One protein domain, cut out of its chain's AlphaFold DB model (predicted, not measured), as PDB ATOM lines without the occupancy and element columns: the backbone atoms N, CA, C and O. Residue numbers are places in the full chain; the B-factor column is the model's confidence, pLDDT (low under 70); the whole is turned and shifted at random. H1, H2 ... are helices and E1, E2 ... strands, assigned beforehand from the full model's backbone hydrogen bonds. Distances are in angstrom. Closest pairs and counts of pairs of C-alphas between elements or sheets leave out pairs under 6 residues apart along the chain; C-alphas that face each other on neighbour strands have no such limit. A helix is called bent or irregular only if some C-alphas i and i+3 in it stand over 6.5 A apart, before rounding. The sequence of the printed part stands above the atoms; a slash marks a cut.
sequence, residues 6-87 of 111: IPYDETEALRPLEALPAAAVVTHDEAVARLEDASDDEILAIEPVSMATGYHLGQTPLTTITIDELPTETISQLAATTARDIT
ATOM      1  N   ILE A   6     201.785 237.511 267.994       95.00
ATOM      2  CA  ILE A   6     200.900 238.601 267.583       95.00
ATOM      3  C   ILE A   6     200.869 238.744 266.052       95.00
ATOM      4  O   ILE A   6     201.909 238.602 265.396       95.00
ATOM      5  N   PRO A   7     199.700 239.058 265.472       95.25
ATOM      6  CA  PRO A   7     199.536 239.307 264.044       95.25
ATOM      7  C   PRO A   7     200.425 240.438 263.504       95.25
ATOM      8  O   PRO A   7     200.551 241.498 264.110       95.25
ATOM      9  N   TYR A   8     201.008 240.253 262.316       94.19
ATOM     10  CA  TYR A   8     201.860 241.248 261.644       94.19
ATOM     11  C   TYR A   8     201.186 242.614 261.420       94.19
ATOM     12  O   TYR A   8     201.863 243.639 261.380       94.19
ATOM     13  N   ASP A   9     199.876 242.664 261.212       94.50
ATOM     14  CA  ASP A   9     199.123 243.915 261.064       94.50
ATOM     15  C   ASP A   9     198.930 244.660 262.393       94.50
ATOM     16  O   ASP A   9     198.811 245.880 262.391       94.50
ATOM     17  N   GLU A  10     199.016 243.975 263.531       95.31
ATOM     18  CA  GLU A  10     198.965 244.602 264.855       95.31
ATOM     19  C   GLU A  10     200.312 245.212 265.285       95.31
ATOM     20  O   GLU A  10     200.396 245.893 266.308       95.31
ATOM     21  N   THR A  11     201.379 245.023 264.498       94.44
ATOM     22  CA  THR A  11     202.744 245.453 264.850       94.44
ATOM     23  C   THR A  11     203.215 246.704 264.105       94.44
ATOM     24  O   THR A  11     204.421 246.897 263.917       94.44
ATOM     25  N   GLU A  12     202.300 247.552 263.631       93.38
ATOM     26  CA  GLU A  12     202.652 248.770 262.884       93.38
ATOM     27  C   GLU A  12     203.572 249.710 263.675       93.38
ATOM     28  O   GLU A  12     204.475 250.304 263.090       93.38
ATOM     29  N   ALA A  13     203.423 249.765 265.002       93.75
ATOM     30  CA  ALA A  13     204.245 250.590 265.892       93.75
ATOM     31  C   ALA A  13     205.749 250.243 265.861       93.75
ATOM     32  O   ALA A  13     206.580 251.058 266.254       93.75
ATOM     33  N   LEU A  14     206.113 249.045 265.389       93.19
ATOM     34  CA  LEU A  14     207.505 248.607 265.250       93.19
ATOM     35  C   LEU A  14     208.122 249.007 263.901       93.19
ATOM     36  O   LEU A  14     209.288 248.707 263.654       93.19
ATOM     37  N   ARG A  15     207.355 249.636 262.999       90.56
ATOM     38  CA  ARG A  15     207.815 249.977 261.649       90.56
ATOM     39  C   ARG A  15     207.962 251.485 261.461       90.56
ATOM     40  O   ARG A  15     207.091 252.241 261.883       90.56
ATOM     41  N   PRO A  16     208.990 251.927 260.720       92.38
ATOM     42  CA  PRO A  16     210.107 251.135 260.190       92.38
ATOM     43  C   PRO A  16     211.084 250.714 261.312       92.38
ATOM     44  O   PRO A  16     211.279 251.470 262.262       92.38
ATOM     45  N   LEU A  17     211.702 249.526 261.219       90.69
ATOM     46  CA  LEU A  17     212.608 249.017 262.272       90.69
ATOM     47  C   LEU A  17     213.820 249.935 262.473       90.69
ATOM     48  O   LEU A  17     214.351 250.044 263.571       90.69
ATOM     49  N   GLU A  18     214.237 250.626 261.413       90.06
ATOM     50  CA  GLU A  18     215.363 251.555 261.400       90.06
ATOM     51  C   GLU A  18     215.089 252.840 262.200       90.06
ATOM     52  O   GLU A  18     216.022 253.580 262.505       90.06
ATOM     53  N   ALA A  19     213.822 253.124 262.524       91.81
ATOM     54  CA  ALA A  19     213.440 254.239 263.388       91.81
ATOM     55  C   ALA A  19     213.427 253.863 264.879       91.81
ATOM     56  O   ALA A  19     213.341 254.756 265.725       91.81
ATOM     57  N   LEU A  20     213.512 252.571 265.209       93.69
ATOM     58  CA  LEU A  20     213.626 252.119 266.591       93.69
ATOM     59  C   LEU A  20     215.037 252.397 267.135       93.69
ATOM     60  O   LEU A  20     215.998 252.512 266.367       93.69
ATOM     61  N   PRO A  21     215.201 252.491 268.465       94.44
ATOM     62  CA  PRO A  21     216.520 252.611 269.070       94.44
ATOM     63  C   PRO A  21     217.441 251.472 268.622       94.44
ATOM     64  O   PRO A  21     217.099 250.299 268.750       94.44
ATOM     65  N   ALA A  22     218.643 251.809 268.146       91.56
ATOM     66  CA  ALA A  22     219.607 250.814 267.666       91.56
ATOM     67  C   ALA A  22     220.013 249.792 268.747       91.56
ATOM     68  O   ALA A  22     220.385 248.674 268.419       91.56
ATOM     69  N   ALA A  23     219.923 250.160 270.030       92.19
ATOM     70  CA  ALA A  23     220.158 249.247 271.150       92.19
ATOM     71  C   ALA A  23     219.054 248.181 271.302       92.19
ATOM     72  O   ALA A  23     219.324 247.073 271.770       92.19
ATOM     73  N   ALA A  24     217.826 248.494 270.876       94.94
ATOM     74  CA  ALA A  24     216.690 247.585 270.966       94.94
ATOM     75  C   ALA A  24     216.748 246.492 269.897       94.94
ATOM     76  O   ALA A  24     216.364 245.361 270.171       94.94
ATOM     77  N   VAL A  25     217.225 246.810 268.690       96.44
ATOM     78  CA  VAL A  25     217.114 245.936 267.513       96.44
ATOM     79  C   VAL A  25     218.421 245.203 267.239       96.44
ATOM     80  O   VAL A  25     219.449 245.826 266.989       96.44
ATOM     81  N   VAL A  26     218.367 243.872 267.187       95.25
ATOM     82  CA  VAL A  26     219.478 243.037 266.704       95.25
ATOM     83  C   VAL A  26     219.027 242.017 265.691       95.25
ATOM     84  O   VAL A  26     217.862 241.639 265.661       95.25
ATOM     85  N   THR A  27     219.961 241.563 264.858       93.62
ATOM     86  CA  THR A  27     219.663 240.675 263.733       93.62
ATOM     87  C   THR A  27     220.658 239.517 263.637       93.62
ATOM     88  O   THR A  27     221.721 239.555 264.257       93.62
ATOM     89  N   HIS A  28     220.338 238.510 262.821       90.38
ATOM     90  CA  HIS A  28     221.217 237.380 262.488       90.38
ATOM     91  C   HIS A  28     221.680 236.601 263.737       90.38
ATOM     92  O   HIS A  28     220.858 236.266 264.586       90.38
ATOM     93  N   ASP A  29     222.976 236.297 263.852       87.88
ATOM     94  CA  ASP A  29     223.535 235.454 264.917       87.88
ATOM     95  C   ASP A  29     223.328 236.053 266.315       87.88
ATOM     96  O   ASP A  29     223.131 235.320 267.281       87.88
ATOM     97  N   GLU A  30     223.310 237.383 266.438       90.56
ATOM     98  CA  GLU A  30     223.029 238.029 267.723       90.56
ATOM     99  C   GLU A  30     221.558 237.862 268.126       90.56
ATOM    100  O   GLU A  30     221.256 237.670 269.303       90.56
ATOM    101  N   ALA A  31     220.641 237.873 267.153       92.12
ATOM    102  CA  ALA A  31     219.240 237.560 267.404       92.12
ATOM    103  C   ALA A  31     219.074 236.101 267.860       92.12
ATOM    104  O   ALA A  31     218.384 235.868 268.849       92.12
ATOM    105  N   VAL A  32     219.761 235.147 267.214       90.56
ATOM    106  CA  VAL A  32     219.776 233.731 267.636       90.56
ATOM    107  C   VAL A  32     220.268 233.599 269.074       90.56
ATOM    108  O   VAL A  32     219.567 233.023 269.898       90.56
ATOM    109  N   ALA A  33     221.416 234.199 269.401       91.25
ATOM    110  CA  ALA A  33     221.993 234.116 270.741       91.25
ATOM    111  C   ALA A  33     221.044 234.656 271.828       91.25
ATOM    112  O   ALA A  33     220.985 234.101 272.923       91.25
ATOM    113  N   ARG A  34     220.270 235.712 271.534       92.38
ATOM    114  CA  ARG A  34     219.256 236.235 272.468       92.38
ATOM    115  C   ARG A  34     218.063 235.302 272.639       92.38
ATOM    116  O   ARG A  34     217.542 235.208 273.744       92.38
ATOM    117  N   LEU A  35     217.631 234.635 271.570       90.62
ATOM    118  CA  LEU A  35     216.529 233.672 271.641       90.62
ATOM    119  C   LEU A  35     216.941 232.383 272.358       90.62
ATOM    120  O   LEU A  35     216.112 231.789 273.029       90.62
ATOM    121  N   GLU A  36     218.204 231.966 272.249       90.81
ATOM    122  CA  GLU A  36     218.736 230.803 272.972       90.81
ATOM    123  C   GLU A  36     218.938 231.064 274.478       90.81
ATOM    124  O   GLU A  36     218.889 230.123 275.268       90.81
ATOM    125  N   ASP A  37     219.162 232.323 274.880       92.06
ATOM    126  CA  ASP A  37     219.270 232.749 276.289       92.06
ATOM    127  C   ASP A  37     217.906 232.940 276.973       92.06
ATOM    128  O   ASP A  37     217.821 232.917 278.200       92.06
ATOM    129  N   ALA A  38     216.841 233.153 276.196       91.25
ATOM    130  CA  ALA A  38     215.503 233.420 276.706       91.25
ATOM    131  C   ALA A  38     214.637 232.157 276.775       91.25
ATOM    132  O   ALA A  38     214.737 231.250 275.949       91.25
ATOM    133  N   SER A  39     213.740 232.128 277.756       91.81
ATOM    134  CA  SER A  39     212.708 231.100 277.872       91.81
ATOM    135  C   SER A  39     211.584 231.352 276.863       91.81
ATOM    136  O   SER A  39     211.337 232.492 276.463       91.81
ATOM    137  N   ASP A  40     210.864 230.299 276.466       90.19
ATOM    138  CA  ASP A  40     209.789 230.420 275.474       90.19
ATOM    139  C   ASP A  40     208.657 231.382 275.896       90.19
ATOM    140  O   ASP A  40     208.040 232.027 275.052       90.19
ATOM    141  N   ASP A  41     208.409 231.535 277.192       92.81
ATOM    142  CA  ASP A  41     207.435 232.475 277.749       92.81
ATOM    143  C   ASP A  41     207.908 233.941 277.760       92.81
ATOM    144  O   ASP A  41     207.092 234.845 277.910       92.81
ATOM    145  N   GLU A  42     209.200 234.196 277.540       94.75
ATOM    146  CA  GLU A  42     209.777 235.545 277.471       94.75
ATOM    147  C   GLU A  42     209.794 236.114 276.038       94.75
ATOM    148  O   GLU A  42     210.212 237.258 275.827       94.75
ATOM    149  N   ILE A  43     209.370 235.325 275.045       94.62
ATOM    150  CA  ILE A  43     209.462 235.649 273.619       94.62
ATOM    151  C   ILE A  43     208.063 235.830 273.027       94.62
ATOM    152  O   ILE A  43     207.202 234.960 273.137       94.62
ATOM    153  N   LEU A  44     207.869 236.946 272.322       95.44
ATOM    154  CA  LEU A  44     206.671 237.231 271.542       95.44
ATOM    155  C   LEU A  44     206.998 237.269 270.045       95.44
ATOM    156  O   LEU A  44     207.719 238.143 269.571       95.44
ATOM    157  N   ALA A  45     206.465 236.329 269.275       94.38
ATOM    158  CA  ALA A  45     206.689 236.255 267.836       94.38
ATOM    159  C   ALA A  45     205.720 237.138 267.041       94.38
ATOM    160  O   ALA A  45     204.554 237.291 267.390       94.38
ATOM    161  N   ILE A  46     206.183 237.671 265.912       94.38
ATOM    162  CA  ILE A  46     205.313 238.289 264.908       94.38
ATOM    163  C   ILE A  46     204.939 237.236 263.869       94.38
ATOM    164  O   ILE A  46     205.809 236.731 263.153       94.38
ATOM    165  N   GLU A  47     203.649 236.928 263.757       93.31
ATOM    166  CA  GLU A  47     203.142 235.939 262.808       93.31
ATOM    167  C   GLU A  47     202.536 236.580 261.552       93.31
ATOM    168  O   GLU A  47     201.917 237.647 261.610       93.31
ATOM    169  N   PRO A  48     202.688 235.949 260.377       94.25
ATOM    170  CA  PRO A  48     202.069 236.450 259.163       94.25
ATOM    171  C   PRO A  48     200.552 236.236 259.164       94.25
ATOM    172  O   PRO A  48     200.062 235.148 259.451       94.25
ATOM    173  N   VAL A  49     199.813 237.245 258.705       94.94
ATOM    174  CA  VAL A  49     198.348 237.186 258.512       94.94
ATOM    175  C   VAL A  49     197.938 236.834 257.079       94.94
ATOM    176  O   VAL A  49     196.767 236.642 256.765       94.94
ATOM    177  N   SER A  50     198.903 236.786 256.160       94.50
ATOM    178  CA  SER A  50     198.680 236.534 254.736       94.50
ATOM    179  C   SER A  50     199.936 235.984 254.068       94.50
ATOM    180  O   SER A  50     201.039 236.100 254.598       94.50
ATOM    181  N   MET A  51     199.812 235.452 252.847       94.31
ATOM    182  CA  MET A  51     200.994 235.036 252.079       94.31
ATOM    183  C   MET A  51     201.975 236.185 251.823       94.31
ATOM    184  O   MET A  51     203.181 235.963 251.835       94.31
ATOM    185  N   ALA A  52     201.481 237.409 251.613       94.50
ATOM    186  CA  ALA A  52     202.340 238.565 251.368       94.50
ATOM    187  C   ALA A  52     203.189 238.905 252.602       94.50
ATOM    188  O   ALA A  52     204.396 239.106 252.486       94.50
ATOM    189  N   THR A  53     202.569 238.910 253.785       93.12
ATOM    190  CA  THR A  53     203.276 239.160 255.052       93.12
ATOM    191  C   THR A  53     204.200 238.000 255.418       93.12
ATOM    192  O   THR A  53     205.311 238.241 255.873       93.12
ATOM    193  N   GLY A  54     203.814 236.758 255.113       92.62
ATOM    194  CA  GLY A  54     204.681 235.586 255.264       92.62
ATOM    195  C   GLY A  54     205.921 235.652 254.381       92.62
ATOM    196  O   GLY A  54     207.024 235.398 254.852       92.62
ATOM    197  N   TYR A  55     205.767 236.055 253.118       92.19
ATOM    198  CA  TYR A  55     206.901 236.238 252.216       92.19
ATOM    199  C   TYR A  55     207.816 237.373 252.677       92.19
ATOM    200  O   TYR A  55     209.033 237.215 252.679       92.19
ATOM    201  N   HIS A  56     207.234 238.492 253.113       91.88
ATOM    202  CA  HIS A  56     207.990 239.607 253.669       91.88
ATOM    203  C   HIS A  56     208.803 239.176 254.896       91.88
ATOM    204  O   HIS A  56     210.018 239.338 254.889       91.88
ATOM    205  N   LEU A  57     208.167 238.546 255.892       92.25
ATOM    206  CA  LEU A  57     208.852 238.028 257.080       92.25
ATOM    207  C   LEU A  57     209.919 236.987 256.718       92.25
ATOM    208  O   LEU A  57     211.017 237.033 257.253       92.25
ATOM    209  N   GLY A  58     209.650 236.094 255.765       91.00
ATOM    210  CA  GLY A  58     210.637 235.112 255.303       91.00
ATOM    211  C   GLY A  58     211.867 235.728 254.623       91.00
ATOM    212  O   GLY A  58     212.921 235.097 254.596       91.00
ATOM    213  N   GLN A  59     211.758 236.947 254.084       91.12
ATOM    214  CA  GLN A  59     212.881 237.705 253.518       91.12
ATOM    215  C   GLN A  59     213.569 238.623 254.531       91.12
ATOM    216  O   GLN A  59     214.711 239.030 254.309       91.12
ATOM    217  N   THR A  60     212.896 238.971 255.627       91.00
ATOM    218  CA  THR A  60     213.486 239.752 256.711       91.00
ATOM    219  C   THR A  60     214.491 238.880 257.472       91.00
ATOM    220  O   THR A  60     214.159 237.750 257.844       91.00
ATOM    221  N   PRO A  61     215.716 239.369 257.742       92.50
ATOM    222  CA  PRO A  61     216.638 238.679 258.636       92.50
ATOM    223  C   PRO A  61     215.980 238.388 259.984       92.50
ATOM    224  O   PRO A  61     215.177 239.193 260.460       92.50
ATOM    225  N   LEU A  62     216.337 237.267 260.617       93.25
ATOM    226  CA  LEU A  62     215.905 237.005 261.988       93.25
ATOM    227  C   LEU A  62     216.290 238.200 262.856       93.25
ATOM    228  O   LEU A  62     217.461 238.577 262.893       93.25
ATOM    229  N   THR A  63     215.294 238.808 263.488       95.44
ATOM    230  CA  THR A  63     215.418 240.059 264.224       95.44
ATOM    231  C   THR A  63     214.788 239.897 265.593       95.44
ATOM    232  O   THR A  63     213.648 239.445 265.699       95.44
ATOM    233  N   THR A  64     215.514 240.320 266.620       96.12
ATOM    234  CA  THR A  64     215.040 240.372 268.001       96.12
ATOM    235  C   THR A  64     215.012 241.825 268.453       96.12
ATOM    236  O   THR A  64     215.974 242.566 268.242       96.12
ATOM    237  N   ILE A  65     213.911 242.231 269.076       97.12
ATOM    238  CA  ILE A  65     213.694 243.568 269.622       97.12
ATOM    239  C   ILE A  65     213.574 243.445 271.140       97.12
ATOM    240  O   ILE A  65     212.687 242.751 271.633       97.12
ATOM    241  N   THR A  66     214.458 244.108 271.880       97.12
ATOM    242  CA  THR A  66     214.394 244.181 273.346       97.12
ATOM    243  C   THR A  66     213.300 245.155 273.765       97.12
ATOM    244  O   THR A  66     213.363 246.332 273.411       97.12
ATOM    245  N   ILE A  67     212.314 244.686 274.533       96.19
ATOM    246  CA  ILE A  67     211.153 245.501 274.923       96.19
ATOM    247  C   ILE A  67     211.554 246.654 275.847       96.19
ATOM    248  O   ILE A  67     211.111 247.778 275.629       96.19
ATOM    249  N   ASP A  68     212.454 246.417 276.803       95.56
ATOM    250  CA  ASP A  68     212.916 247.444 277.752       95.56
ATOM    251  C   ASP A  68     213.656 248.620 277.090       95.56
ATOM    252  O   ASP A  68     213.749 249.707 277.658       95.56
ATOM    253  N   GLU A  69     214.167 248.417 275.875       96.19
ATOM    254  CA  GLU A  69     214.878 249.433 275.092       96.19
ATOM    255  C   GLU A  69     213.938 250.191 274.136       96.19
ATOM    256  O   GLU A  69     214.369 251.109 273.432       96.19
ATOM    257  N   LEU A  70     212.652 249.822 274.074       95.88
ATOM    258  CA  LEU A  70     211.667 250.508 273.244       95.88
ATOM    259  C   LEU A  70     211.167 251.799 273.907       95.88
ATOM    260  O   LEU A  70     211.002 251.872 275.127       95.88
ATOM    261  N   PRO A  71     210.820 252.825 273.110       95.31
ATOM    262  CA  PRO A  71     210.111 253.984 273.626       95.31
ATOM    263  C   PRO A  71     208.789 253.569 274.282       95.31
ATOM    264  O   PRO A  71     208.029 252.771 273.731       95.31
ATOM    265  N   THR A  72     208.456 254.184 275.419       95.00
ATOM    266  CA  THR A  72     207.188 253.930 276.126       95.00
ATOM    267  C   THR A  72     205.967 254.147 275.231       95.00
ATOM    268  O   THR A  72     204.962 253.451 275.371       95.00
ATOM    269  N   GLU A  73     206.049 255.087 274.284       95.12
ATOM    270  CA  GLU A  73     205.007 255.315 273.283       95.12
ATOM    271  C   GLU A  73     204.813 254.096 272.368       95.12
ATOM    272  O   GLU A  73     203.681 253.652 272.194       95.12
ATOM    273  N   THR A  74     205.897 253.501 271.860       95.69
ATOM    274  CA  THR A  74     205.856 252.287 271.029       95.69
ATOM    275  C   THR A  74     205.238 251.115 271.788       95.69
ATOM    276  O   THR A  74     204.356 250.443 271.256       95.69
ATOM    277  N   ILE A  75     205.641 250.904 273.046       96.06
ATOM    278  CA  ILE A  75     205.080 249.844 273.901       96.06
ATOM    279  C   ILE A  75     203.581 250.078 274.126       96.06
ATOM    280  O   ILE A  75     202.783 249.154 273.985       96.06
ATOM    281  N   SER A  76     203.182 251.318 274.426       95.50
ATOM    282  CA  SER A  76     201.779 251.669 274.682       95.50
ATOM    283  C   SER A  76     200.901 251.480 273.444       95.50
ATOM    284  O   SER A  76     199.786 250.976 273.555       95.50
ATOM    285  N   GLN A  77     201.399 251.862 272.266       95.38
ATOM    286  CA  GLN A  77     200.701 251.646 270.998       95.38
ATOM    287  C   GLN A  77     200.553 250.152 270.704       95.38
ATOM    288  O   GLN A  77     199.460 249.703 270.371       95.38
ATOM    289  N   LEU A  78     201.620 249.371 270.887       95.06
ATOM    290  CA  LEU A  78     201.582 247.932 270.644       95.06
ATOM    291  C   LEU A  78     200.626 247.218 271.611       95.06
ATOM    292  O   LEU A  78     199.820 246.397 271.177       95.06
ATOM    293  N   ALA A  79     200.647 247.576 272.897       95.19
ATOM    294  CA  ALA A  79     199.722 247.047 273.899       95.19
ATOM    295  C   ALA A  79     198.258 247.400 273.584       95.19
ATOM    296  O   ALA A  79     197.367 246.568 273.749       95.19
ATOM    297  N   ALA A  80     198.002 248.617 273.092       95.25
ATOM    298  CA  ALA A  80     196.663 249.048 272.704       95.25
ATOM    299  C   ALA A  80     196.137 248.292 271.474       95.25
ATOM    300  O   ALA A  80     194.980 247.876 271.475       95.25
ATOM    301  N   THR A  81     196.972 248.099 270.449       95.00
ATOM    302  CA  THR A  81     196.574 247.418 269.208       95.00
ATOM    303  C   THR A  81     196.376 245.919 269.415       95.00
ATOM    304  O   THR A  81     195.387 245.370 268.943       95.00
ATOM    305  N   THR A  82     197.271 245.276 270.165       92.62
ATOM    306  CA  THR A  82     197.224 243.823 270.418       92.62
ATOM    307  C   THR A  82     196.277 243.432 271.553       92.62
ATOM    308  O   THR A  82     195.973 242.253 271.733       92.62
ATOM    309  N   ALA A  83     195.828 244.406 272.355       92.06
ATOM    310  CA  ALA A  83     195.115 244.188 273.613       92.06
ATOM    311  C   ALA A  83     195.860 243.239 274.579       92.06
ATOM    312  O   ALA A  83     195.234 242.481 275.326       92.06
ATOM    313  N   ARG A  84     197.201 243.284 274.571       90.25
ATOM    314  CA  ARG A  84     198.085 242.456 275.406       90.25
ATOM    315  C   ARG A  84     199.021 243.298 276.261       90.25
ATOM    316  O   ARG A  84     199.360 244.431 275.925       90.25
ATOM    317  N   ASP A  85     199.477 242.703 277.358       93.25
ATOM    318  CA  ASP A  85     200.567 243.260 278.152       93.25
ATOM    319  C   ASP A  85     201.914 242.899 277.516       93.25
ATOM    320  O   ASP A  85     202.475 241.834 277.756       93.25
ATOM    321  N   ILE A  86     202.430 243.801 276.680       94.62
ATOM    322  CA  ILE A  86     203.726 243.628 276.013       94.62
ATOM    323  C   ILE A  86     204.872 243.569 277.029       94.62
ATOM    324  O   ILE A  86     205.871 242.909 276.775       94.62
ATOM    325  N   THR A  87     204.731 244.201 278.195       94.56
ATOM    326  CA  THR A  87     205.804 244.253 279.200       94.56
ATOM    327  C   THR A  87     206.010 242.930 279.940       94.56
ATOM    328  O   THR A  87     206.971 242.795 280.692       94.56
TER     329      THR A  87
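AT A GLANCE: This is residues 6 to 87 of the 111 residues of an uncharacterized protein of Halobacterium sp. CBA1126 (UniProt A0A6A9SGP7). A small rounded body has short strands in its middle and helices round them: the strands E2 and E3 lie nearest the centre, with E1 paired beside E3. H2 packs on E3 on one side, H1 and H4 lie side by side on the other, and H3 sits off beyond the end of E2, with few contacts. The 82 printed residues hold four named helices and three named strands in the order H1 E1 H2 E2 H3 E3 H4, a mixed class of helices and strands. The two-stranded sheet E1 - E3 is antiparallel, and E2 pairs with no named strand. The whole is compact, with a radius of gyration of the C-alphas of 12.4 A and spans of 31 by 30 by 26 A.

HOW THE PARTS SIT: E1, residues 25 to 27, and E3, residues 63 to 66, are antiparallel neighbours at 151 degrees; N 26 and O 64 are within hydrogen-bond range at 2.9 A, as are N 64 and O 26 at 2.9 A. H2, residues 28 to 37, has 5 pairs of C-alphas within 8 A with E3, the closest those of Ala 31 and Thr 64, 5.1 A apart. E2, residues 43 to 47, and E3 are near each other, with 6 pairs of C-alphas within 10 A. Residues 6 to 7 make a short parallel pairing with residues 46 to 47 of E2. H1, residues 8 to 14, touches H4, residues 72 to 82: the closest C-alphas, those of Ala 13 and Thr 74, are 5.6 A apart, at a shallow tilt of 10 degrees, opposite ways. H1 and H3, residues 51 to 59, are close but not clearly touching, with the closest C-alphas, those of Tyr 8 and Thr 53, 7.1 A apart. H2 is apart from H1, H3 and H4. In H2, H3 and H4 every O i to N i+4 pair is within hydrogen-bond range; in H1 it is 0 of 3, beside 2 of 4 O i to N i+3 pairs.

IN THESE COORDINATES: E3 measures 10.1 A from first to last C-alpha, E1 7.0 A and E2 12.5 A. H4 measures 15.3 A, H2 14.7 A, H3 12.3 A and H1 10.0 A. H1 is irregular: C-alphas 10 and 13 are 8.1 A apart. H1 begins at C-alpha 8, (201.860, 241.248, 261.644); E3 begins at C-alpha 63, (215.418, 240.059, 264.224); H4 ends at C-alpha 82, (197.224, 243.823, 270.418).

THE WHOLE: The C-alphas of Met 51 and Thr 72 are the two farthest apart, at 31.2 A. The printed part, residues 6 to 87, has no cut. The link from H1 to E1 is short, the other links are tight, and no link is long. Residues 36 to 41, of which 36 to 37 belong to H2, stand free. The mean pLDDT of the printed part is 93.5, and no printed residue is under 70.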